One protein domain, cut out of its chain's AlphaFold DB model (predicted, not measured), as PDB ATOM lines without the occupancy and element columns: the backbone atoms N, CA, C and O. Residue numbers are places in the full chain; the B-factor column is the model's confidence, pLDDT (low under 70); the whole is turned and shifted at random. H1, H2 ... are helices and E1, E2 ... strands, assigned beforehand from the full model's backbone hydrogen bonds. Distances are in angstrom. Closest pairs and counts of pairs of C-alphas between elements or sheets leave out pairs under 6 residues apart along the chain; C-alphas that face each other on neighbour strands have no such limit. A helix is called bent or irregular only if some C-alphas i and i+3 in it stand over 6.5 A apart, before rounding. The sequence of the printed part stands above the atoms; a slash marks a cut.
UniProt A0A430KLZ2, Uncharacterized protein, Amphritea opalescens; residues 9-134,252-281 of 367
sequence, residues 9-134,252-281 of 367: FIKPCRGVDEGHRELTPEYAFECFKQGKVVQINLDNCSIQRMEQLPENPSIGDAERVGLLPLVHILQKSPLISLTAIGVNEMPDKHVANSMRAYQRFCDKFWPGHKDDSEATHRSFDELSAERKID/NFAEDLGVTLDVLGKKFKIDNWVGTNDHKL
ATOM      1  N   PHE A   9     166.013 104.300 157.294       94.38
ATOM      2  CA  PHE A   9     167.291 104.346 158.002       94.38
ATOM      3  C   PHE A   9     168.123 103.122 157.648       94.38
ATOM      4  O   PHE A   9     167.734 101.991 157.916       94.38
ATOM      5  N   ILE A  10     169.279 103.344 157.037       92.38
ATOM      6  CA  ILE A  10     170.209 102.288 156.659       92.38
ATOM      7  C   ILE A  10     171.274 102.182 157.743       92.38
ATOM      8  O   ILE A  10     172.012 103.140 157.973       92.38
ATOM      9  N   LYS A  11     171.401 101.000 158.353       91.25
ATOM     10  CA  LYS A  11     172.612 100.614 159.082       91.25
ATOM     11  C   LYS A  11     173.625 100.028 158.088       91.25
ATOM     12  O   LYS A  11     173.361  98.928 157.580       91.25
ATOM     13  N   PRO A  12     174.736 100.727 157.770       84.81
ATOM     14  CA  PRO A  12     175.613 100.324 156.667       84.81
ATOM     15  C   PRO A  12     176.510  99.122 156.989       84.81
ATOM     16  O   PRO A  12     176.934  98.427 156.065       84.81
ATOM     17  N   CYS A  13     176.780  98.857 158.274       87.00
ATOM     18  CA  CYS A  13     177.464  97.652 158.744       87.00
ATOM     19  C   CYS A  13     176.703  96.977 159.886       87.00
ATOM     20  O   CYS A  13     176.303  97.642 160.845       87.00
ATOM     21  N   ARG A  14     176.536  95.655 159.795       86.62
ATOM     22  CA  ARG A  14     175.727  94.838 160.716       86.62
ATOM     23  C   ARG A  14     176.525  93.647 161.257       86.62
ATOM     24  O   ARG A  14     177.623  93.354 160.777       86.62
ATOM     25  N   GLY A  15     175.999  92.963 162.272       81.81
ATOM     26  CA  GLY A  15     176.489  91.626 162.627       81.81
ATOM     27  C   GLY A  15     176.283  90.625 161.480       81.81
ATOM     28  O   GLY A  15     175.390  90.807 160.661       81.81
ATOM     29  N   VAL A  16     177.098  89.567 161.419       79.50
ATOM     30  CA  VAL A  16     177.051  88.561 160.332       79.50
ATOM     31  C   VAL A  16     175.674  87.902 160.208       79.50
ATOM     32  O   VAL A  16     175.161  87.759 159.103       79.50
ATOM     33  N   ASP A  17     175.056  87.565 161.339       78.94
ATOM     34  CA  ASP A  17     173.726  86.942 161.396       78.94
ATOM     35  C   ASP A  17     172.603  87.966 161.623       78.94
ATOM     36  O   ASP A  17     171.460  87.620 161.928       78.94
ATOM     37  N   GLU A  18     172.931  89.254 161.536       79.75
ATOM     38  CA  GLU A  18     172.002  90.322 161.845       79.75
ATOM     39  C   GLU A  18     171.238  90.755 160.591       79.75
ATOM     40  O   GLU A  18     171.804  91.277 159.630       79.75
ATOM     41  N   GLY A  19     169.915  90.582 160.629       77.94
ATOM     42  CA  GLY A  19     169.021  91.154 159.628       77.94
ATOM     43  C   GLY A  19     169.053  92.686 159.614       77.94
ATOM     44  O   GLY A  19     169.796  93.342 160.343       77.94
ATOM     45  N   HIS A  20     168.215  93.292 158.777       79.88
ATOM     46  CA  HIS A  20     168.083  94.743 158.793       79.88
ATOM     47  C   HIS A  20     167.551  95.218 160.153       79.88
ATOM     48  O   HIS A  20     166.465  94.823 160.573       79.88
ATOM     49  N   ARG A  21     168.334  96.051 160.846       83.50
ATOM     50  CA  ARG A  21     167.954  96.625 162.137       83.50
ATOM     51  C   ARG A  21     167.111  97.869 161.922       83.50
ATOM     52  O   ARG A  21     167.501  98.762 161.177       83.50
ATOM     53  N   GLU A  22     165.991  97.945 162.623       89.88
ATOM     54  CA  GLU A  22     165.185  99.158 162.679       89.88
ATOM     55  C   GLU A  22     165.815 100.159 163.650       89.88
ATOM     56  O   GLU A  22     166.173  99.810 164.779       89.88
ATOM     57  N   LEU A  23     165.949 101.416 163.222       92.19
ATOM     58  CA  LEU A  23     166.382 102.484 164.114       92.19
ATOM     59  C   LEU A  23     165.214 102.909 165.008       92.19
ATOM     60  O   LEU A  23     164.286 103.577 164.555       92.19
ATOM     61  N   THR A  24     165.278 102.542 166.286       92.25
ATOM     62  CA  THR A  24     164.262 102.888 167.285       92.25
ATOM     63  C   THR A  24     164.835 103.772 168.399       92.25
ATOM     64  O   THR A  24     166.050 103.767 168.638       92.25
ATOM     65  N   PRO A  25     163.991 104.530 169.124       91.00
ATOM     66  CA  PRO A  25     164.423 105.243 170.326       91.00
ATOM     67  C   PRO A  25     165.065 104.321 171.374       91.00
ATOM     68  O   PRO A  25     166.057 104.693 172.001       91.00
ATOM     69  N   GLU A  26     164.541 103.103 171.530       91.81
ATOM     70  CA  GLU A  26     165.066 102.094 172.452       91.81
ATOM     71  C   GLU A  26     166.482 101.666 172.056       91.81
ATOM     72  O   GLU A  26     167.365 101.588 172.911       91.81
ATOM     73  N   TYR A  27     166.728 101.457 170.758       91.88
ATOM     74  CA  TYR A  27     168.060 101.140 170.249       91.88
ATOM     75  C   TYR A  27     169.063 102.264 170.543       91.88
ATOM     76  O   TYR A  27     170.143 102.003 171.075       91.88
ATOM     77  N   ALA A  28     168.692 103.517 170.264       91.44
ATOM     78  CA  ALA A  28     169.554 104.667 170.538       91.44
ATOM     79  C   ALA A  28     169.903 104.788 172.033       91.44
ATOM     80  O   ALA A  28     171.048 105.082 172.388       91.44
ATOM     81  N   PHE A  29     168.945 104.498 172.916       90.56
ATOM     82  CA  PHE A  29     169.181 104.476 174.357       90.56
ATOM     83  C   PHE A  29     170.147 103.358 174.786       90.56
ATOM     84  O   PHE A  29     171.024 103.589 175.622       90.56
ATOM     85  N   GLU A  30     170.041 102.164 174.199       91.75
ATOM     86  CA  GLU A  30     170.978 101.066 174.466       91.75
ATOM     87  C   GLU A  30     172.393 101.359 173.945       91.75
ATOM     88  O   GLU A  30     173.368 101.106 174.658       91.75
ATOM     89  N   CYS A  31     172.533 101.974 172.764       90.88
ATOM     90  CA  CYS A  31     173.824 102.475 172.278       90.88
ATOM     91  C   CYS A  31     174.465 103.436 173.285       90.88
ATOM     92  O   CYS A  31     175.645 103.290 173.617       90.88
ATOM     93  N   PHE A  32     173.677 104.363 173.833       89.69
ATOM     94  CA  PHE A  32     174.165 105.324 174.817       89.69
ATOM     95  C   PHE A  32     174.673 104.672 176.100       89.69
ATOM     96  O   PHE A  32     175.756 105.020 176.580       89.69
ATOM     97  N   LYS A  33     173.960 103.670 176.630       90.19
ATOM     98  CA  LYS A  33     174.437 102.889 177.786       90.19
ATOM     99  C   LYS A  33     175.776 102.197 177.525       90.19
ATOM    100  O   LYS A  33     176.536 101.974 178.463       90.19
ATOM    101  N   GLN A  34     176.073 101.884 176.265       91.00
ATOM    102  CA  GLN A  34     177.335 101.281 175.830       91.00
ATOM    103  C   GLN A  34     178.426 102.318 175.505       91.00
ATOM    104  O   GLN A  34     179.483 101.955 174.986       91.00
ATOM    105  N   GLY A  35     178.197 103.606 175.785       89.50
ATOM    106  CA  GLY A  35     179.147 104.680 175.485       89.50
ATOM    107  C   GLY A  35     179.207 105.059 174.002       89.50
ATOM    108  O   GLY A  35     180.232 105.573 173.543       89.50
ATOM    109  N   LYS A  36     178.129 104.801 173.250       90.69
ATOM    110  CA  LYS A  36     177.982 105.178 171.840       90.69
ATOM    111  C   LYS A  36     176.857 106.193 171.642       90.69
ATOM    112  O   LYS A  36     175.872 106.165 172.364       90.69
ATOM    113  N   VAL A  37     176.957 107.043 170.631       90.62
ATOM    114  CA  VAL A  37     175.875 107.933 170.191       90.62
ATOM    115  C   VAL A  37     175.446 107.537 168.786       90.62
ATOM    116  O   VAL A  37     176.290 107.274 167.934       90.62
ATOM    117  N   VAL A  38     174.140 107.470 168.541       91.62
ATOM    118  CA  VAL A  38     173.631 107.242 167.185       91.62
ATOM    119  C   VAL A  38     173.760 108.537 166.395       91.62
ATOM    120  O   VAL A  38     173.230 109.558 166.822       91.62
ATOM    121  N   GLN A  39     174.419 108.489 165.240       90.94
ATOM    122  CA  GLN A  39     174.470 109.597 164.291       90.94
ATOM    123  C   GLN A  39     173.729 109.220 163.012       90.94
ATOM    124  O   GLN A  39     174.055 108.218 162.376       90.94
ATOM    125  N   ILE A  40     172.747 110.031 162.629       92.62
ATOM    126  CA  ILE A  40     172.007 109.895 161.375       92.62
ATOM    127  C   ILE A  40     172.584 110.897 160.373       92.62
ATOM    128  O   ILE A  40     172.428 112.106 160.523       92.62
ATOM    129  N   ASN A  41     173.229 110.384 159.332       90.75
ATOM    130  CA  ASN A  41     173.725 111.166 158.209       90.75
ATOM    131  C   ASN A  41     172.618 111.263 157.150       90.75
ATOM    132  O   ASN A  41     172.195 110.243 156.603       90.75
ATOM    133  N   LEU A  42     172.106 112.467 156.893       91.75
ATOM    134  CA  LEU A  42     171.050 112.703 155.910       91.75
ATOM    135  C   LEU A  42     171.627 112.868 154.511       91.75
ATOM    136  O   LEU A  42     172.512 113.699 154.294       91.75
ATOM    137  N   ASP A  43     171.067 112.126 153.563       88.94
ATOM    138  CA  ASP A  43     171.380 112.292 152.149       88.94
ATOM    139  C   ASP A  43     170.701 113.534 151.542       88.94
ATOM    140  O   ASP A  43     169.835 114.195 152.133       88.94
ATOM    141  N   ASN A  44     171.097 113.856 150.312       88.31
ATOM    142  CA  ASN A  44     170.532 114.966 149.553       88.31
ATOM    143  C   ASN A  44     169.015 114.806 149.336       88.31
ATOM    144  O   ASN A  44     168.261 115.773 149.482       88.31
ATOM    145  N   CYS A  45     168.533 113.585 149.071       89.62
ATOM    146  CA  CYS A  45     167.107 113.318 148.865       89.62
ATOM    147  C   CYS A  45     166.255 113.684 150.088       89.62
ATOM    148  O   CYS A  45     165.172 114.254 149.930       89.62
ATOM    149  N   SER A  46     166.721 113.374 151.298       92.69
ATOM    150  CA  SER A  46     166.038 113.702 152.548       92.69
ATOM    151  C   SER A  46     166.076 115.196 152.854       92.69
ATOM    152  O   SER A  46     165.057 115.756 153.264       92.69
ATOM    153  N   ILE A  47     167.186 115.879 152.573       93.12
ATOM    154  CA  ILE A  47     167.271 117.337 152.748       93.12
ATOM    155  C   ILE A  47     166.324 118.054 151.769       93.12
ATOM    156  O   ILE A  47     165.588 118.956 152.170       93.12
ATOM    157  N   GLN A  48     166.215 117.589 150.519       92.44
ATOM    158  CA  GLN A  48     165.230 118.099 149.551       92.44
ATOM    159  C   GLN A  48     163.772 117.907 150.008       92.44
ATOM    160  O   GLN A  48     162.887 118.666 149.601       92.44
ATOM    161  N   ARG A  49     163.473 116.917 150.867       94.19
ATOM    162  CA  ARG A  49     162.141 116.804 151.496       94.19
ATOM    163  C   ARG A  49     161.897 117.901 152.518       94.19
ATOM    164  O   ARG A  49     160.773 118.392 152.606       94.19
ATOM    165  N   MET A  50     162.928 118.319 153.248       95.44
ATOM    166  CA  MET A  50     162.821 119.422 154.207       95.44
ATOM    167  C   MET A  50     162.533 120.751 153.503       95.44
ATOM    168  O   MET A  50     161.786 121.574 154.030       95.44
ATOM    169  N   GLU A  51     163.037 120.955 152.283       94.94
ATOM    170  CA  GLU A  51     162.730 122.150 151.483       94.94
ATOM    171  C   GLU A  51     161.241 122.277 151.124       94.94
ATOM    172  O   GLU A  51     160.743 123.387 150.949       94.94
ATOM    173  N   GLN A  52     160.515 121.156 151.058       95.00
ATOM    174  CA  GLN A  52     159.079 121.116 150.750       95.00
ATOM    175  C   GLN A  52     158.197 121.477 151.957       95.00
ATOM    176  O   GLN A  52     156.974 121.583 151.824       95.00
ATOM    177  N   LEU A  53     158.792 121.641 153.142       96.19
ATOM    178  CA  LEU A  53     158.078 122.033 154.350       96.19
ATOM    179  C   LEU A  53     157.805 123.543 154.365       96.19
ATOM    180  O   LEU A  53     158.701 124.326 154.028       96.19
ATOM    181  N   PRO A  54     156.617 123.972 154.834       94.75
ATOM    182  CA  PRO A  54     156.321 125.388 155.015       94.75
ATOM    183  C   PRO A  54     157.212 126.015 156.100       94.75
ATOM    184  O   PRO A  54     157.960 125.334 156.804       94.75
ATOM    185  N   GLU A  55     157.117 127.335 156.254       91.25
ATOM    186  CA  GLU A  55     157.923 128.105 157.212       91.25
ATOM    187  C   GLU A  55     157.674 127.708 158.680       91.25
ATOM    188  O   GLU A  55     158.587 127.717 159.496       91.25
ATOM    189  N   ASN A  56     156.458 127.279 159.021       92.19
ATOM    190  CA  ASN A  56     156.133 126.739 160.341       92.19
ATOM    191  C   ASN A  56     155.502 125.349 160.182       92.19
ATOM    192  O   ASN A  56     154.274 125.240 160.138       92.19
ATOM    193  N   PRO A  57     156.314 124.288 160.025       94.62
ATOM    194  CA  PRO A  57     155.799 122.974 159.675       94.62
ATOM    195  C   PRO A  57     155.097 122.287 160.845       94.62
ATOM    196  O   PRO A  57     155.551 122.334 161.986       94.62
ATOM    197  N   SER A  58     153.984 121.617 160.556       95.88
ATOM    198  CA  SER A  58     153.293 120.721 161.488       95.88
ATOM    199  C   SER A  58     153.766 119.269 161.329       95.88
ATOM    200  O   SER A  58     154.405 118.913 160.340       95.88
ATOM    201  N   ILE A  59     153.404 118.395 162.276       96.06
ATOM    202  CA  ILE A  59     153.656 116.944 162.163       96.06
ATOM    203  C   ILE A  59     152.994 116.368 160.897       96.06
ATOM    204  O   ILE A  59     153.601 115.557 160.204       96.06
ATOM    205  N   GLY A  60     151.790 116.838 160.543       96.56
ATOM    206  CA  GLY A  60     151.102 116.415 159.319       96.56
ATOM    207  C   GLY A  60     151.808 116.872 158.036       96.56
ATOM    208  O   GLY A  60     151.758 116.178 157.022       96.56
ATOM    209  N   ASP A  61     152.520 118.005 158.067       96.69
ATOM    210  CA  ASP A  61     153.362 118.422 156.940       96.69
ATOM    211  C   ASP A  61     154.577 117.503 156.792       96.69
ATOM    212  O   ASP A  61     154.887 117.097 155.672       96.69
ATOM    213  N   ALA A  62     155.217 117.131 157.909       96.38
ATOM    214  CA  ALA A  62     156.322 116.175 157.922       96.38
ATOM    215  C   ALA A  62     155.893 114.799 157.391       96.38
ATOM    216  O   ALA A  62     156.599 114.214 156.573       96.38
ATOM    217  N   GLU A  63     154.713 114.307 157.777       96.50
ATOM    218  CA  GLU A  63     154.130 113.076 157.228       96.50
ATOM    219  C   GLU A  63     153.896 113.179 155.716       96.50
ATOM    220  O   GLU A  63     154.313 112.306 154.956       96.50
ATOM    221  N   ARG A  64     153.315 114.286 155.243       95.50
ATOM    222  CA  ARG A  64     153.037 114.494 153.813       95.50
ATOM    223  C   ARG A  64     154.300 114.466 152.946       95.50
ATOM    224  O   ARG A  64     154.228 114.065 151.780       95.50
ATOM    225  N   VAL A  65     155.442 114.910 153.472       95.44
ATOM    226  CA  VAL A  65     156.729 114.886 152.752       95.44
ATOM    227  C   VAL A  65     157.562 113.628 153.027       95.44
ATOM    228  O   VAL A  65     158.613 113.470 152.410       95.44
ATOM    229  N   GLY A  66     157.080 112.715 153.880       96.06
ATOM    230  CA  GLY A  66     157.746 111.450 154.202       96.06
ATOM    231  C   GLY A  66     158.864 111.566 155.243       96.06
ATOM    232  O   GLY A  66     159.812 110.794 155.206       96.06
ATOM    233  N   LEU A  67     158.804 112.541 156.153       97.06
ATOM    234  CA  LEU A  67     159.802 112.765 157.213       97.06
ATOM    235  C   LEU A  67     159.300 112.395 158.617       97.06
ATOM    236  O   LEU A  67     160.030 112.562 159.595       97.06
ATOM    237  N   LEU A  68     158.072 111.879 158.746       96.19
ATOM    238  CA  LEU A  68     157.484 111.539 160.046       96.19
ATOM    239  C   LEU A  68     158.337 110.555 160.876       96.19
ATOM    240  O   LEU A  68     158.508 110.826 162.068       96.19
ATOM    241  N   PRO A  69     158.927 109.478 160.313       95.56
ATOM    242  CA  PRO A  69     159.806 108.597 161.089       95.56
ATOM    243  C   PRO A  69     161.010 109.319 161.709       95.56
ATOM    244  O   PRO A  69     161.346 109.069 162.864       95.56
ATOM    245  N   LEU A  70     161.615 110.268 160.984       95.62
ATOM    246  CA  LEU A  70     162.718 111.081 161.501       95.62
ATOM    247  C   LEU A  70     162.253 111.976 162.653       95.62
ATOM    248  O   LEU A  70     162.882 111.984 163.707       95.62
ATOM    249  N   VAL A  71     161.118 112.667 162.493       95.06
ATOM    250  CA  VAL A  71     160.524 113.482 163.569       95.06
ATOM    251  C   VAL A  71     160.276 112.639 164.821       95.06
ATOM    252  O   VAL A  71     160.599 113.065 165.928       95.06
ATOM    253  N   HIS A  72     159.745 111.427 164.656       93.00
ATOM    254  CA  HIS A  72     159.448 110.529 165.768       93.00
ATOM    255  C   HIS A  72     160.690 110.164 166.584       93.00
ATOM    256  O   HIS A  72     160.661 110.197 167.814       93.00
ATOM    257  N   ILE A  73     161.775 109.826 165.889       92.56
ATOM    258  CA  ILE A  73     163.043 109.436 166.497       92.56
ATOM    259  C   ILE A  73     163.675 110.624 167.236       92.56
ATOM    260  O   ILE A  73     164.033 110.482 168.407       92.56
ATOM    261  N   LEU A  74     163.726 111.802 166.606       91.69
ATOM    262  CA  LEU A  74     164.312 113.013 167.197       91.69
ATOM    263  C   LEU A  74     163.546 113.504 168.435       91.69
ATOM    264  O   LEU A  74     164.150 113.962 169.402       91.69
ATOM    265  N   GLN A  75     162.215 113.384 168.439       90.50
ATOM    266  CA  GLN A  75     161.387 113.819 169.572       90.50
ATOM    267  C   GLN A  75     161.408 112.846 170.754       90.50
ATOM    268  O   GLN A  75     161.160 113.256 171.888       90.50
ATOM    269  N   LYS A  76     161.669 111.560 170.505       88.88
ATOM    270  CA  LYS A  76     161.661 110.522 171.545       88.88
ATOM    271  C   LYS A  76     163.038 110.173 172.087       88.88
ATOM    272  O   LYS A  76     163.118 109.643 173.192       88.88
ATOM    273  N   SER A  77     164.099 110.448 171.335       82.94
ATOM    274  CA  SER A  77     165.463 110.130 171.737       82.94
ATOM    275  C   SER A  77     166.319 111.396 171.785       82.94
ATOM    276  O   SER A  77     166.770 111.874 170.744       82.94
ATOM    277  N   PRO A  78     166.598 111.943 172.982       72.00
ATOM    278  CA  PRO A  78     167.454 113.121 173.122       72.00
ATOM    279  C   PRO A  78     168.946 112.826 172.871       72.00
ATOM    280  O   PRO A  78     169.767 113.725 173.005       72.00
ATOM    281  N   LEU A  79     169.308 111.577 172.553       79.31
ATOM    282  CA  LEU A  79     170.688 111.072 172.480       79.31
ATOM    283  C   LEU A  79     171.066 110.632 171.060       79.31
ATOM    284  O   LEU A  79     171.848 109.702 170.868       79.31
ATOM    285  N   ILE A  80     170.465 111.279 170.067       87.69
ATOM    286  CA  ILE A  80     170.765 111.099 168.648       87.69
ATOM    287  C   ILE A  80     171.457 112.355 168.145       87.69
ATOM    288  O   ILE A  80     171.154 113.448 168.603       87.69
ATOM    289  N   SER A  81     172.383 112.185 167.212       88.06
ATOM    290  CA  SER A  81     172.973 113.256 166.421       88.06
ATOM    291  C   SER A  81     172.443 113.184 164.989       88.06
ATOM    292  O   SER A  81     172.181 112.095 164.471       88.06
ATOM    293  N   LEU A  82     172.282 114.334 164.343       89.25
ATOM    294  CA  LEU A  82     171.848 114.457 162.954       89.25
ATOM    295  C   LEU A  82     172.886 115.283 162.201       89.25
ATOM    296  O   LEU A  82     173.338 116.309 162.707       89.25
ATOM    297  N   THR A  83     173.246 114.861 160.992       86.94
ATOM    298  CA  THR A  83     174.130 115.637 160.119       86.94
ATOM    299  C   THR A  83     173.512 115.777 158.733       86.94
ATOM    300  O   THR A  83     172.941 114.835 158.183       86.94
ATOM    301  N   ALA A  84     173.627 116.965 158.142       87.81
ATOM    302  CA  ALA A  84     173.122 117.259 156.802       87.81
ATOM    303  C   ALA A  84     174.173 116.968 155.716       87.81
ATOM    304  O   ALA A  84     174.428 117.812 154.862       87.81
ATOM    305  N   ILE A  85     174.830 115.804 155.752       82.94
ATOM    306  CA  ILE A  85     176.008 115.538 154.907       82.94
ATOM    307  C   ILE A  85     175.718 115.623 153.395       82.94
ATOM    308  O   ILE A  85     176.586 116.031 152.622       82.94
ATOM    309  N   GLY A  86     174.476 115.343 152.985       81.62
ATOM    310  CA  GLY A  86     174.011 115.432 151.602       81.62
ATOM    311  C   GLY A  86     174.096 116.829 150.971       81.62
ATOM    312  O   GLY A  86     174.033 116.951 149.749       81.62
ATOM    313  N   VAL A  87     174.306 117.902 151.748       83.50
ATOM    314  CA  VAL A  87     174.580 119.237 151.169       83.50
ATOM    315  C   VAL A  87     175.906 119.299 150.414       83.50
ATOM    316  O   VAL A  87     176.096 120.171 149.563       83.50
ATOM    317  N   ASN A  88     176.824 118.365 150.677       78.00
ATOM    318  CA  ASN A  88     178.092 118.269 149.956       78.00
ATOM    319  C   ASN A  88     177.911 117.835 148.494       78.00
ATOM    320  O   ASN A  88     178.792 118.071 147.673       78.00
ATOM    321  N   GLU A  89     176.754 117.269 148.152       73.44
ATOM    322  CA  GLU A  89     176.403 116.841 146.796       73.44
ATOM    323  C   GLU A  89     175.757 117.943 145.959       73.44
ATOM    324  O   GLU A  89     175.689 117.873 144.729       73.44
ATOM    325  N   MET A  90     175.186 118.937 146.636       78.62
ATOM    326  CA  MET A  90     174.291 119.889 146.005       78.62
ATOM    327  C   MET A  90     175.076 120.919 145.188       78.62
ATOM    328  O   MET A  90     176.145 121.367 145.618       78.62
ATOM    329  N   PRO A  91     174.546 121.368 144.035       78.25
ATOM    330  CA  PRO A  91     175.080 122.546 143.363       78.25
ATOM    331  C   PRO A  91     175.046 123.753 144.306       78.25
ATOM    332  O   PRO A  91     174.071 123.925 145.038       78.25
ATOM    333  N   ASP A  92     176.070 124.606 144.249       81.06
ATOM    334  CA  ASP A  92     176.285 125.700 145.212       81.06
ATOM    335  C   ASP A  92     175.041 126.577 145.437       81.06
ATOM    336  O   ASP A  92     174.667 126.833 146.580       81.06
ATOM    337  N   LYS A  93     174.317 126.933 144.363       80.38
ATOM    338  CA  LYS A  93     173.069 127.720 144.437       80.38
ATOM    339  C   LYS A  93     171.978 127.131 145.336       80.38
ATOM    340  O   LYS A  93     171.076 127.852 145.754       80.38
ATOM    341  N   HIS A  94     172.001 125.820 145.578       84.12
ATOM    342  CA  HIS A  94     171.002 125.131 146.390       84.12
ATOM    343  C   HIS A  94     171.423 125.019 147.856       84.12
ATOM    344  O   HIS A  94     170.552 125.016 148.724       84.12
ATOM    345  N   VAL A  95     172.729 125.023 148.148       86.62
ATOM    346  CA  VAL A  95     173.273 124.754 149.490       86.62
ATOM    347  C   VAL A  95     172.671 125.687 150.544       86.62
ATOM    348  O   VAL A  95     172.195 125.212 151.574       86.62
ATOM    349  N   ALA A  96     172.603 126.997 150.274       87.31
ATOM    350  CA  ALA A  96     172.039 127.974 151.212       87.31
ATOM    351  C   ALA A  96     170.576 127.675 151.578       87.31
ATOM    352  O   ALA A  96     170.185 127.736 152.746       87.31
ATOM    353  N   ASN A  97     169.751 127.355 150.578       89.75
ATOM    354  CA  ASN A  97     168.337 127.061 150.794       89.75
ATOM    355  C   ASN A  97     168.150 125.736 151.537       89.75
ATOM    356  O   ASN A  97     167.352 125.666 152.473       89.75
ATOM    357  N   SER A  98     168.919 124.717 151.161       91.25
ATOM    358  CA  SER A  98     168.874 123.395 151.775       91.25
ATOM    359  C   SER A  98     169.324 123.433 153.237       91.25
ATOM    360  O   SER A  98     168.635 122.888 154.098       91.25
ATOM    361  N   MET A  99     170.396 124.169 153.554       90.31
ATOM    362  CA  MET A  99     170.831 124.397 154.938       90.31
ATOM    363  C   MET A  99     169.788 125.171 155.747       90.31
ATOM    364  O   MET A  99     169.495 124.808 156.884       90.31
ATOM    365  N   ARG A 100     169.153 126.195 155.158       90.50
ATOM    366  CA  ARG A 100     168.054 126.921 155.815       90.50
ATOM    367  C   ARG A 100     166.856 126.010 156.096       90.50
ATOM    368  O   ARG A 100     166.210 126.147 157.134       90.50
ATOM    369  N   ALA A 101     166.530 125.106 155.176       93.50
ATOM    370  CA  ALA A 101     165.463 124.128 155.359       93.50
ATOM    371  C   ALA A 101     165.797 123.103 156.447       93.50
ATOM    372  O   ALA A 101     164.948 122.839 157.300       93.50
ATOM    373  N   TYR A 102     167.031 122.595 156.457       93.38
ATOM    374  CA  TYR A 102     167.545 121.717 157.504       93.38
ATOM    375  C   TYR A 102     167.482 122.376 158.886       93.38
ATOM    376  O   TYR A 102     166.908 121.801 159.811       93.38
ATOM    377  N   GLN A 103     167.978 123.610 159.014       91.12
ATOM    378  CA  GLN A 103     167.972 124.322 160.292       91.12
ATOM    379  C   GLN A 103     166.544 124.560 160.789       91.12
ATOM    380  O   GLN A 103     166.219 124.235 161.925       91.12
ATOM    381  N   ARG A 104     165.649 125.020 159.903       92.69
ATOM    382  CA  ARG A 104     164.226 125.215 160.223       92.69
ATOM    383  C   ARG A 104     163.553 123.924 160.691       92.69
ATOM    384  O   ARG A 104     162.724 123.953 161.600       92.69
ATOM    385  N   PHE A 105     163.878 122.797 160.057       94.69
ATOM    386  CA  PHE A 105     163.384 121.488 160.473       94.69
ATOM    387  C   PHE A 105     163.878 121.136 161.884       94.69
ATOM    388  O   PHE A 105     163.060 120.764 162.731       94.69
ATOM    389  N   CYS A 106     165.177 121.301 162.146       92.12
ATOM    390  CA  CYS A 106     165.784 121.024 163.448       92.12
ATOM    391  C   CYS A 106     165.199 121.921 164.543       92.12
ATOM    392  O   CYS A 106     164.713 121.405 165.544       92.12
ATOM    393  N   ASP A 107     165.114 123.233 164.326       91.06
ATOM    394  CA  ASP A 107     164.566 124.179 165.305       91.06
ATOM    395  C   ASP A 107     163.117 123.833 165.691       91.06
ATOM    396  O   ASP A 107     162.706 123.990 166.844       91.06
ATOM    397  N   LYS A 108     162.324 123.332 164.732       93.81
ATOM    398  CA  LYS A 108     160.917 122.989 164.961       93.81
ATOM    399  C   LYS A 108     160.726 121.642 165.649       93.81
ATOM    400  O   LYS A 108     159.916 121.537 166.573       93.81
ATOM    401  N   PHE A 109     161.371 120.598 165.136       92.94
ATOM    402  CA  PHE A 109     161.107 119.216 165.548       92.94
ATOM    403  C   PHE A 109     162.140 118.673 166.533       92.94
ATOM    404  O   PHE A 109     161.887 117.645 167.161       92.94
ATOM    405  N   TRP A 110     163.254 119.380 166.709       90.56
ATOM    406  CA  TRP A 110     164.362 119.005 167.573       90.56
ATOM    407  C   TRP A 110     164.982 120.234 168.284       90.56
ATOM    408  O   TRP A 110     166.174 120.503 168.163       90.56
ATOM    409  N   PRO A 111     164.194 120.997 169.072       80.00
ATOM    410  CA  PRO A 111     164.596 122.305 169.617       80.00
ATOM    411  C   PRO A 111     165.753 122.266 170.635       80.00
ATOM    412  O   PRO A 111     166.265 123.310 171.023       80.00
ATOM    413  N   GLY A 112     166.145 121.078 171.107       73.50
ATOM    414  CA  GLY A 112     167.312 120.881 171.974       73.50
ATOM    415  C   GLY A 112     168.613 120.598 171.218       73.50
ATOM    416  O   GLY A 112     169.634 120.378 171.871       73.50
ATOM    417  N   HIS A 113     168.568 120.565 169.880       73.88
ATOM    418  CA  HIS A 113     169.715 120.289 169.020       73.88
ATOM    419  C   HIS A 113     170.852 121.284 169.244       73.88
ATOM    420  O   HIS A 113     170.637 122.487 169.405       73.88
ATOM    421  N   LYS A 114     172.075 120.764 169.208       66.38
ATOM    422  CA  LYS A 114     173.297 121.542 169.044       66.38
ATOM    423  C   LYS A 114     174.134 120.836 167.997       66.38
ATOM    424  O   LYS A 114     174.396 119.642 168.142       66.38
ATOM    425  N   ASP A 115     174.550 121.570 166.972       65.38
ATOM    426  CA  ASP A 115     175.565 121.065 166.055       65.38
ATOM    427  C   ASP A 115     176.834 120.710 166.842       65.38
ATOM    428  O   ASP A 115     177.146 121.336 167.863       65.38
ATOM    429  N   ASP A 116     177.553 119.691 166.372       66.19
ATOM    430  CA  ASP A 116     178.889 119.390 166.881       66.19
ATOM    431  C   ASP A 116     179.771 120.636 166.692       66.19
ATOM    432  O   ASP A 116     179.788 121.237 165.616       66.19
ATOM    433  N   SER A 117     180.507 121.037 167.729       64.06
ATOM    434  CA  SER A 117     181.448 122.160 167.643       64.06
ATOM    435  C   SER A 117     182.541 121.943 166.594       64.06
ATOM    436  O   SER A 117     183.119 122.913 166.111       64.06
ATOM    437  N   GLU A 118     182.817 120.684 166.255       64.31
ATOM    438  CA  GLU A 118     183.786 120.273 165.236       64.31
ATOM    439  C   GLU A 118     183.128 120.048 163.858       64.31
ATOM    440  O   GLU A 118     183.787 119.587 162.925       64.31
ATOM    441  N   ALA A 119     181.832 120.353 163.696       66.06
ATOM    442  CA  ALA A 119     181.145 120.185 162.422       66.06
ATOM    443  C   ALA A 119     181.786 121.066 161.336       66.06
ATOM    444  O   ALA A 119     181.796 122.296 161.400       66.06
ATOM    445  N   THR A 120     182.308 120.428 160.292       57.03
ATOM    446  CA  THR A 120     182.873 121.133 159.142       57.03
ATOM    447  C   THR A 120     181.755 121.655 158.246       57.03
ATOM    448  O   THR A 120     180.981 120.872 157.690       57.03
ATOM    449  N   HIS A 121     181.696 122.971 158.050       67.12
ATOM    450  CA  HIS A 121     180.785 123.589 157.089       67.12
ATOM    451  C   HIS A 121     181.438 123.694 155.710       67.12
ATOM    452  O   HIS A 121     182.565 124.169 155.568       67.12
ATOM    453  N   ARG A 122     180.704 123.291 154.670       69.88
ATOM    454  CA  ARG A 122     181.122 123.486 153.281       69.88
ATOM    455  C   ARG A 122     181.063 124.970 152.913       69.88
ATOM    456  O   ARG A 122     180.031 125.612 153.093       69.88
ATOM    457  N   SER A 123     182.134 125.490 152.317       68.69
ATOM    458  CA  SER A 123     182.108 126.777 151.610       68.69
ATOM    459  C   SER A 123     181.386 126.632 150.266       68.69
ATOM    460  O   SER A 123     181.673 125.690 149.524       68.69
ATOM    461  N   PHE A 124     180.496 127.563 149.923       71.06
ATOM    462  CA  PHE A 124     179.780 127.582 148.642       71.06
ATOM    463  C   PHE A 124     179.659 129.012 148.095       71.06
ATOM    464  O   PHE A 124     179.657 129.971 148.867       71.06
ATOM    465  N   ASP A 125     179.567 129.147 146.768       71.62
ATOM    466  CA  ASP A 125     179.342 130.428 146.087       71.62
ATOM    467  C   ASP A 125     177.868 130.579 145.674       71.62
ATOM    468  O   ASP A 125     177.381 129.899 144.769       71.62
ATOM    469  N   GLU A 126     177.153 131.504 146.316       66.00
ATOM    470  CA  GLU A 126     175.737 131.783 146.031       66.00
ATOM    471  C   GLU A 126     175.484 132.305 144.608       66.00
ATOM    472  O   GLU A 126     174.373 132.163 144.092       66.00
ATOM    473  N   LEU A 127     176.496 132.887 143.956       66.25
ATOM    474  CA  LEU A 127     176.388 133.438 142.601       66.25
ATOM    475  C   LEU A 127     176.629 132.385 141.512       66.25
ATOM    476  O   LEU A 127     176.398 132.643 140.326       66.25
ATOM    477  N   SER A 128     177.064 131.185 141.896       68.94
ATOM    478  CA  SER A 128     177.336 130.087 140.980       68.94
ATOM    479  C   SER A 128     176.038 129.516 140.403       68.94
ATOM    480  O   SER A 128     175.294 128.782 141.055       68.94
ATOM    481  N   ALA A 129     175.758 129.841 139.139       55.81
ATOM    482  CA  ALA A 129     174.483 129.507 138.510       55.81
ATOM    483  C   ALA A 129     174.239 127.992 138.369       55.81
ATOM    484  O   ALA A 129     173.085 127.573 138.458       55.81
ATOM    485  N   GLU A 130     175.280 127.172 138.164       58.84
ATOM    486  CA  GLU A 130     175.194 125.704 138.020       58.84
ATOM    487  C   GLU A 130     176.555 124.993 138.189       58.84
ATOM    488  O   GLU A 130     176.832 124.054 137.438       58.84
ATOM    489  N   ARG A 131     177.452 125.402 139.103       54.41
ATOM    490  CA  ARG A 131     178.704 124.636 139.269       54.41
ATOM    491  C   ARG A 131     178.377 123.225 139.763       54.41
ATOM    492  O   ARG A 131     178.055 123.003 140.927       54.41
ATOM    493  N   LYS A 132     178.404 122.279 138.827       65.25
ATOM    494  CA  LYS A 132     178.404 120.844 139.085       65.25
ATOM    495  C   LYS A 132     179.837 120.489 139.427       65.25
ATOM    496  O   LYS A 132     180.746 120.907 138.715       65.25
ATOM    497  N   ILE A 133     180.016 119.773 140.527       69.56
ATOM    498  CA  ILE A 133     181.333 119.386 141.017       69.56
ATOM    499  C   ILE A 133     182.015 118.534 139.937       69.56
ATOM    500  O   ILE A 133     181.499 117.482 139.559       69.56
ATOM    501  N   ASP A 134     183.138 119.018 139.407       80.75
ATOM    502  CA  ASP A 134     184.035 118.219 138.576       80.75
ATOM    503  C   ASP A 134     184.997 117.476 139.506       80.75
ATOM    504  O   ASP A 134     185.611 118.082 140.384       80.75
ATOM    505  N   ASN A 252     180.968 103.598 157.621       76.19
ATOM    506  CA  ASN A 252     181.682 102.462 158.186       76.19
ATOM    507  C   ASN A 252     183.123 102.818 158.547       76.19
ATOM    508  O   ASN A 252     183.585 102.447 159.621       76.19
ATOM    509  N   PHE A 253     183.805 103.560 157.681       75.38
ATOM    510  CA  PHE A 253     185.184 103.968 157.901       75.38
ATOM    511  C   PHE A 253     185.336 104.881 159.127       75.38
ATOM    512  O   PHE A 253     186.273 104.714 159.901       75.38
ATOM    513  N   ALA A 254     184.384 105.790 159.365       75.94
ATOM    514  CA  ALA A 254     184.368 106.628 160.564       75.94
ATOM    515  C   ALA A 254     184.253 105.801 161.862       75.94
ATOM    516  O   ALA A 254     184.921 106.112 162.850       75.94
ATOM    517  N   GLU A 255     183.454 104.724 161.857       77.31
ATOM    518  CA  GLU A 255     183.392 103.787 162.990       77.31
ATOM    519  C   GLU A 255     184.734 103.058 163.186       77.31
ATOM    520  O   GLU A 255     185.209 102.943 164.317       77.31
ATOM    521  N   ASP A 256     185.375 102.623 162.094       77.19
ATOM    522  CA  ASP A 256     186.636 101.862 162.129       77.19
ATOM    523  C   ASP A 256     187.832 102.724 162.571       77.19
ATOM    524  O   ASP A 256     188.714 102.247 163.287       77.19
ATOM    525  N   LEU A 257     187.839 104.012 162.213       78.50
ATOM    526  CA  LEU A 257     188.811 104.998 162.699       78.50
ATOM    527  C   LEU A 257     188.575 105.416 164.159       78.50
ATOM    528  O   LEU A 257     189.401 106.121 164.739       78.50
ATOM    529  N   GLY A 258     187.459 104.999 164.765       79.56
ATOM    530  CA  GLY A 258     187.112 105.360 166.133       79.56
ATOM    531  C   GLY A 258     186.773 106.840 166.297       79.56
ATOM    532  O   GLY A 258     187.053 107.404 167.356       79.56
ATOM    533  N   VAL A 259     186.183 107.464 165.269       83.00
ATOM    534  CA  VAL A 259     185.714 108.853 165.344       83.00
ATOM    535  C   VAL A 259     184.720 108.989 166.503       83.00
ATOM    536  O   VAL A 259     183.855 108.135 166.729       83.00
ATOM    537  N   THR A 260     184.877 110.067 167.265       87.38
ATOM    538  CA  THR A 260     184.045 110.372 168.430       87.38
ATOM    539  C   THR A 260     183.325 111.690 168.246       87.38
ATOM    540  O   THR A 260     183.916 112.614 167.696       87.38
ATOM    541  N   LEU A 261     182.130 111.799 168.813       84.62
ATOM    542  CA  LEU A 261     181.351 113.032 168.867       84.62
ATOM    543  C   LEU A 261     181.318 113.563 170.307       84.62
ATOM    544  O   LEU A 261     181.206 112.771 171.254       84.62
ATOM    545  N   ASP A 262     181.446 114.880 170.483       82.56
ATOM    546  CA  ASP A 262     181.283 115.514 171.794       82.56
ATOM    547  C   ASP A 262     179.797 115.755 172.083       82.56
ATOM    548  O   ASP A 262     179.132 116.564 171.439       82.56
ATOM    549  N   VAL A 263     179.266 115.039 173.074       78.62
ATOM    550  CA  VAL A 263     177.920 115.261 173.600       78.62
ATOM    551  C   VAL A 263     178.044 115.741 175.039       78.62
ATOM    552  O   VAL A 263     178.405 114.977 175.937       78.62
ATOM    553  N   LEU A 264     177.690 117.006 175.278       77.00
ATOM    554  CA  LEU A 264     177.668 117.623 176.613       77.00
ATOM    555  C   LEU A 264     179.030 117.572 177.343       77.00
ATOM    556  O   LEU A 264     179.080 117.349 178.556       77.00
ATOM    557  N   GLY A 265     180.135 117.785 176.620       78.50
ATOM    558  CA  GLY A 265     181.498 117.799 177.160       78.50
ATOM    559  C   GLY A 265     182.092 116.406 177.371       78.50
ATOM    560  O   GLY A 265     183.028 116.241 178.159       78.50
ATOM    561  N   LYS A 266     181.518 115.380 176.735       85.12
ATOM    562  CA  LYS A 266     181.979 113.990 176.804       85.12
ATOM    563  C   LYS A 266     182.054 113.397 175.408       85.12
ATOM    564  O   LYS A 266     181.115 113.507 174.630       85.12
ATOM    565  N   LYS A 267     183.154 112.699 175.124       88.50
ATOM    566  CA  LYS A 267     183.363 112.013 173.848       88.50
ATOM    567  C   LYS A 267     182.674 110.654 173.842       88.50
ATOM    568  O   LYS A 267     182.977 109.805 174.682       88.50
ATOM    569  N   PHE A 268     181.797 110.443 172.871       88.75
ATOM    570  CA  PHE A 268     181.122 109.171 172.623       88.75
ATOM    571  C   PHE A 268     181.569 108.598 171.285       88.75
ATOM    572  O   PHE A 268     181.803 109.341 170.335       88.75
ATOM    573  N   LYS A 269     181.670 107.270 171.196       90.81
ATOM    574  CA  LYS A 269     181.884 106.604 169.903       90.81
ATOM    575  C   LYS A 269     180.632 106.748 169.045       90.81
ATOM    576  O   LYS A 269     179.527 106.705 169.577       90.81
ATOM    577  N   ILE A 270     180.793 106.875 167.738       88.88
ATOM    578  CA  ILE A 270     179.650 107.027 166.838       88.88
ATOM    579  C   ILE A 270     179.120 105.647 166.417       88.88
ATOM    580  O   ILE A 270     179.893 104.737 166.124       88.88
ATOM    581  N   ASP A 271     177.796 105.495 166.407       89.62
ATOM    582  CA  ASP A 271     177.064 104.436 165.712       89.62
ATOM    583  C   ASP A 271     176.374 105.076 164.500       89.62
ATOM    584  O   ASP A 271     175.369 105.774 164.648       89.62
ATOM    585  N   ASN A 272     176.944 104.905 163.305       89.88
ATOM    586  CA  ASN A 272     176.499 105.606 162.104       89.88
ATOM    587  C   ASN A 272     175.277 104.939 161.468       89.88
ATOM    588  O   ASN A 272     175.180 103.710 161.367       89.88
ATOM    589  N   TRP A 273     174.380 105.792 160.984       92.44
ATOM    590  CA  TRP A 273     173.193 105.471 160.204       92.44
ATOM    591  C   TRP A 273     173.071 106.454 159.046       92.44
ATOM    592  O   TRP A 273     173.494 107.603 159.154       92.44
ATOM    593  N   VAL A 274     172.455 106.023 157.950       92.19
ATOM    594  CA  VAL A 274     172.112 106.902 156.824       92.19
ATOM    595  C   VAL A 274     170.598 107.055 156.767       92.19
ATOM    596  O   VAL A 274     169.883 106.058 156.683       92.19
ATOM    597  N   GLY A 275     170.105 108.290 156.835       93.94
ATOM    598  CA  GLY A 275     168.700 108.620 156.609       93.94
ATOM    599  C   GLY A 275     168.488 109.013 155.151       93.94
ATOM    600  O   GLY A 275     169.113 109.964 154.687       93.94
ATOM    601  N   THR A 276     167.628 108.281 154.439       93.12
ATOM    602  CA  THR A 276     167.391 108.498 153.005       93.12
ATOM    603  C   THR A 276     165.920 108.367 152.620       93.12
ATOM    604  O   THR A 276     165.197 107.493 153.104       93.12
ATOM    605  N   ASN A 277     165.466 109.223 151.703       93.38
ATOM    606  CA  ASN A 277     164.196 109.052 150.991       93.38
ATOM    607  C   ASN A 277     164.373 108.370 149.615       93.38
ATOM    608  O   ASN A 277     163.386 108.209 148.885       93.38
ATOM    609  N   ASP A 278     165.591 107.947 149.248       90.50
ATOM    610  CA  ASP A 278     165.825 107.043 148.121       90.50
ATOM    611  C   ASP A 278     165.639 105.580 148.546       90.50
ATOM    612  O   ASP A 278     166.542 104.871 148.992       90.50
ATOM    613  N   HIS A 279     164.424 105.085 148.328       89.75
ATOM    614  CA  HIS A 279     164.085 103.689 148.600       89.75
ATOM    615  C   HIS A 279     164.882 102.690 147.770       89.75
ATOM    616  O   HIS A 279     164.984 101.536 148.172       89.75
ATOM    617  N   LYS A 280     165.413 103.090 146.609       90.69
ATOM    618  CA  LYS A 280     166.244 102.186 145.812       90.69
ATOM    619  C   LYS A 280     167.556 101.937 146.538       90.69
ATOM    620  O   LYS A 280     167.943 100.783 146.676       90.69
ATOM    621  N   LEU A 281     168.191 102.991 147.057       89.44
ATOM    622  CA  LEU A 281     169.407 102.872 147.858       89.44
ATOM    623  C   LEU A 281     169.157 102.021 149.109       89.44
ATOM    624  O   LEU A 281     169.920 101.095 149.382       89.44
TER     625      LEU A 281
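Overview. This is residues 9 to 134 and 252 to 281 of the 367 residues of an uncharacterized protein of Amphritea opalescens (UniProt A0A430KLZ2). A small sheet of four strands, strongly twisted and curled like part of a barrel, has H1 over one face and the short H7 over the other. H2 and H5 follow the ends of E1 and E2 and pack together with the long helix H6, while H3 and H4 form a helical hairpin of which H4 only grazes the sheet. The printed part has 156 residues with seven named helices and four named strands, in the order H1 E1 H2 H3 H4 E2 H5 H6 H7 E3 E4; its class is mixed, helices and strands. The sheet runs E2, E1, E4, E3 and is mixed, with E2, E1 and E4 parallel and E3 antiparallel to E4. The whole is compact, with a radius of gyration of the C-alphas of 15.9 A and spans of 46 by 37 by 36 A.

Along the chain. Begin with the longest strand, E4, residues 266 to 276: it runs 28.4 A from C-alpha 266 at (181.979, 113.990, 176.804) to C-alpha 276 at (167.391, 108.498, 153.005), and bends by 63 degrees at residue 269. Beside it look for E1, residues 36 to 42, which is 18.9 A long, and E3, residues 260 to 263. E2 is residues 80 to 83. The longest helix, H6, residues 92 to 109, runs 26.2 A from C-alpha 92 at (176.285, 125.700, 145.212); it is irregular, but only just, with C-alphas 93 and 96 6.9 A apart. Find H1 at residues 25 to 33, 12.7 A long, beginning at (164.423, 105.243, 170.326), and H4 at residues 68 to 76, 12.3 A long. The shorter helices are H2, residues 44 to 51; H3, residues 59 to 65; H5, residues 85 to 89; and H7, residues 252 to 256.

Arrangement. Start at the inner strands E1 and E4, parallel at 34 degrees, where N 39 and O 271 are 2.9 A apart, within hydrogen-bond range. On the other side of E1 the edge strand E2 is parallel to it at 34 degrees, with N 81 and O 38 at 2.8 A. E3 and E4 form a hairpin, with N 261 and O 268 at 2.9 A. The pairing of E4 is staggered: residues 266 to 269 pair with E3, and residues 269 to 275 with E1. H1 is on the sheet at a height of 8.1 A, over E2 and E1, and runs along the strands at 23 degrees to E1 on the local plane. H7 is on the opposite face, 7.8 A high and only just over E4, with 3 of its C-alphas there. E1, H2 H3 H4 and E2 make a strand-helix-strand unit, two parallel neighbour strands with helices between them. The hub is H6: its residues 97 to 105 touch H2 at a steep tilt of 65 degrees, the same way, closest at the C-alphas of Glu 51 and Ala 101, 5.1 A. H2 touches H5, with the C-alphas of Asn 44 and Gly 86 4.1 A apart. H3 and H4 form a helical hairpin, closest at the C-alphas of Ala 62 and Leu 68, 5.2 A. In H1, H2, H3, H4 and H7 every O i to N i+4 pair is within hydrogen-bond range; H6 has 12 of 14, and H5 has 0 of 1 but 2 of 2 O i to N i+3 pairs.

Size, cuts and confidence. The two C-alphas farthest apart are those of Asp 17 and Leu 127, 50.2 A. Residues 135 to 251 are cut out, and C-alphas 134 and 252 are 25.3 A apart across the cut. Of the links that are printed whole none is long. Two long stretches have no named element, residues 9 to 24 and 110 to 134; in the first, residues 9 to 10 pair antiparallel with residues 274 to 275 of E4. Mean pLDDT of the printed part is 85.3, and residues 114 to 123 and 126 to 133 are under 70.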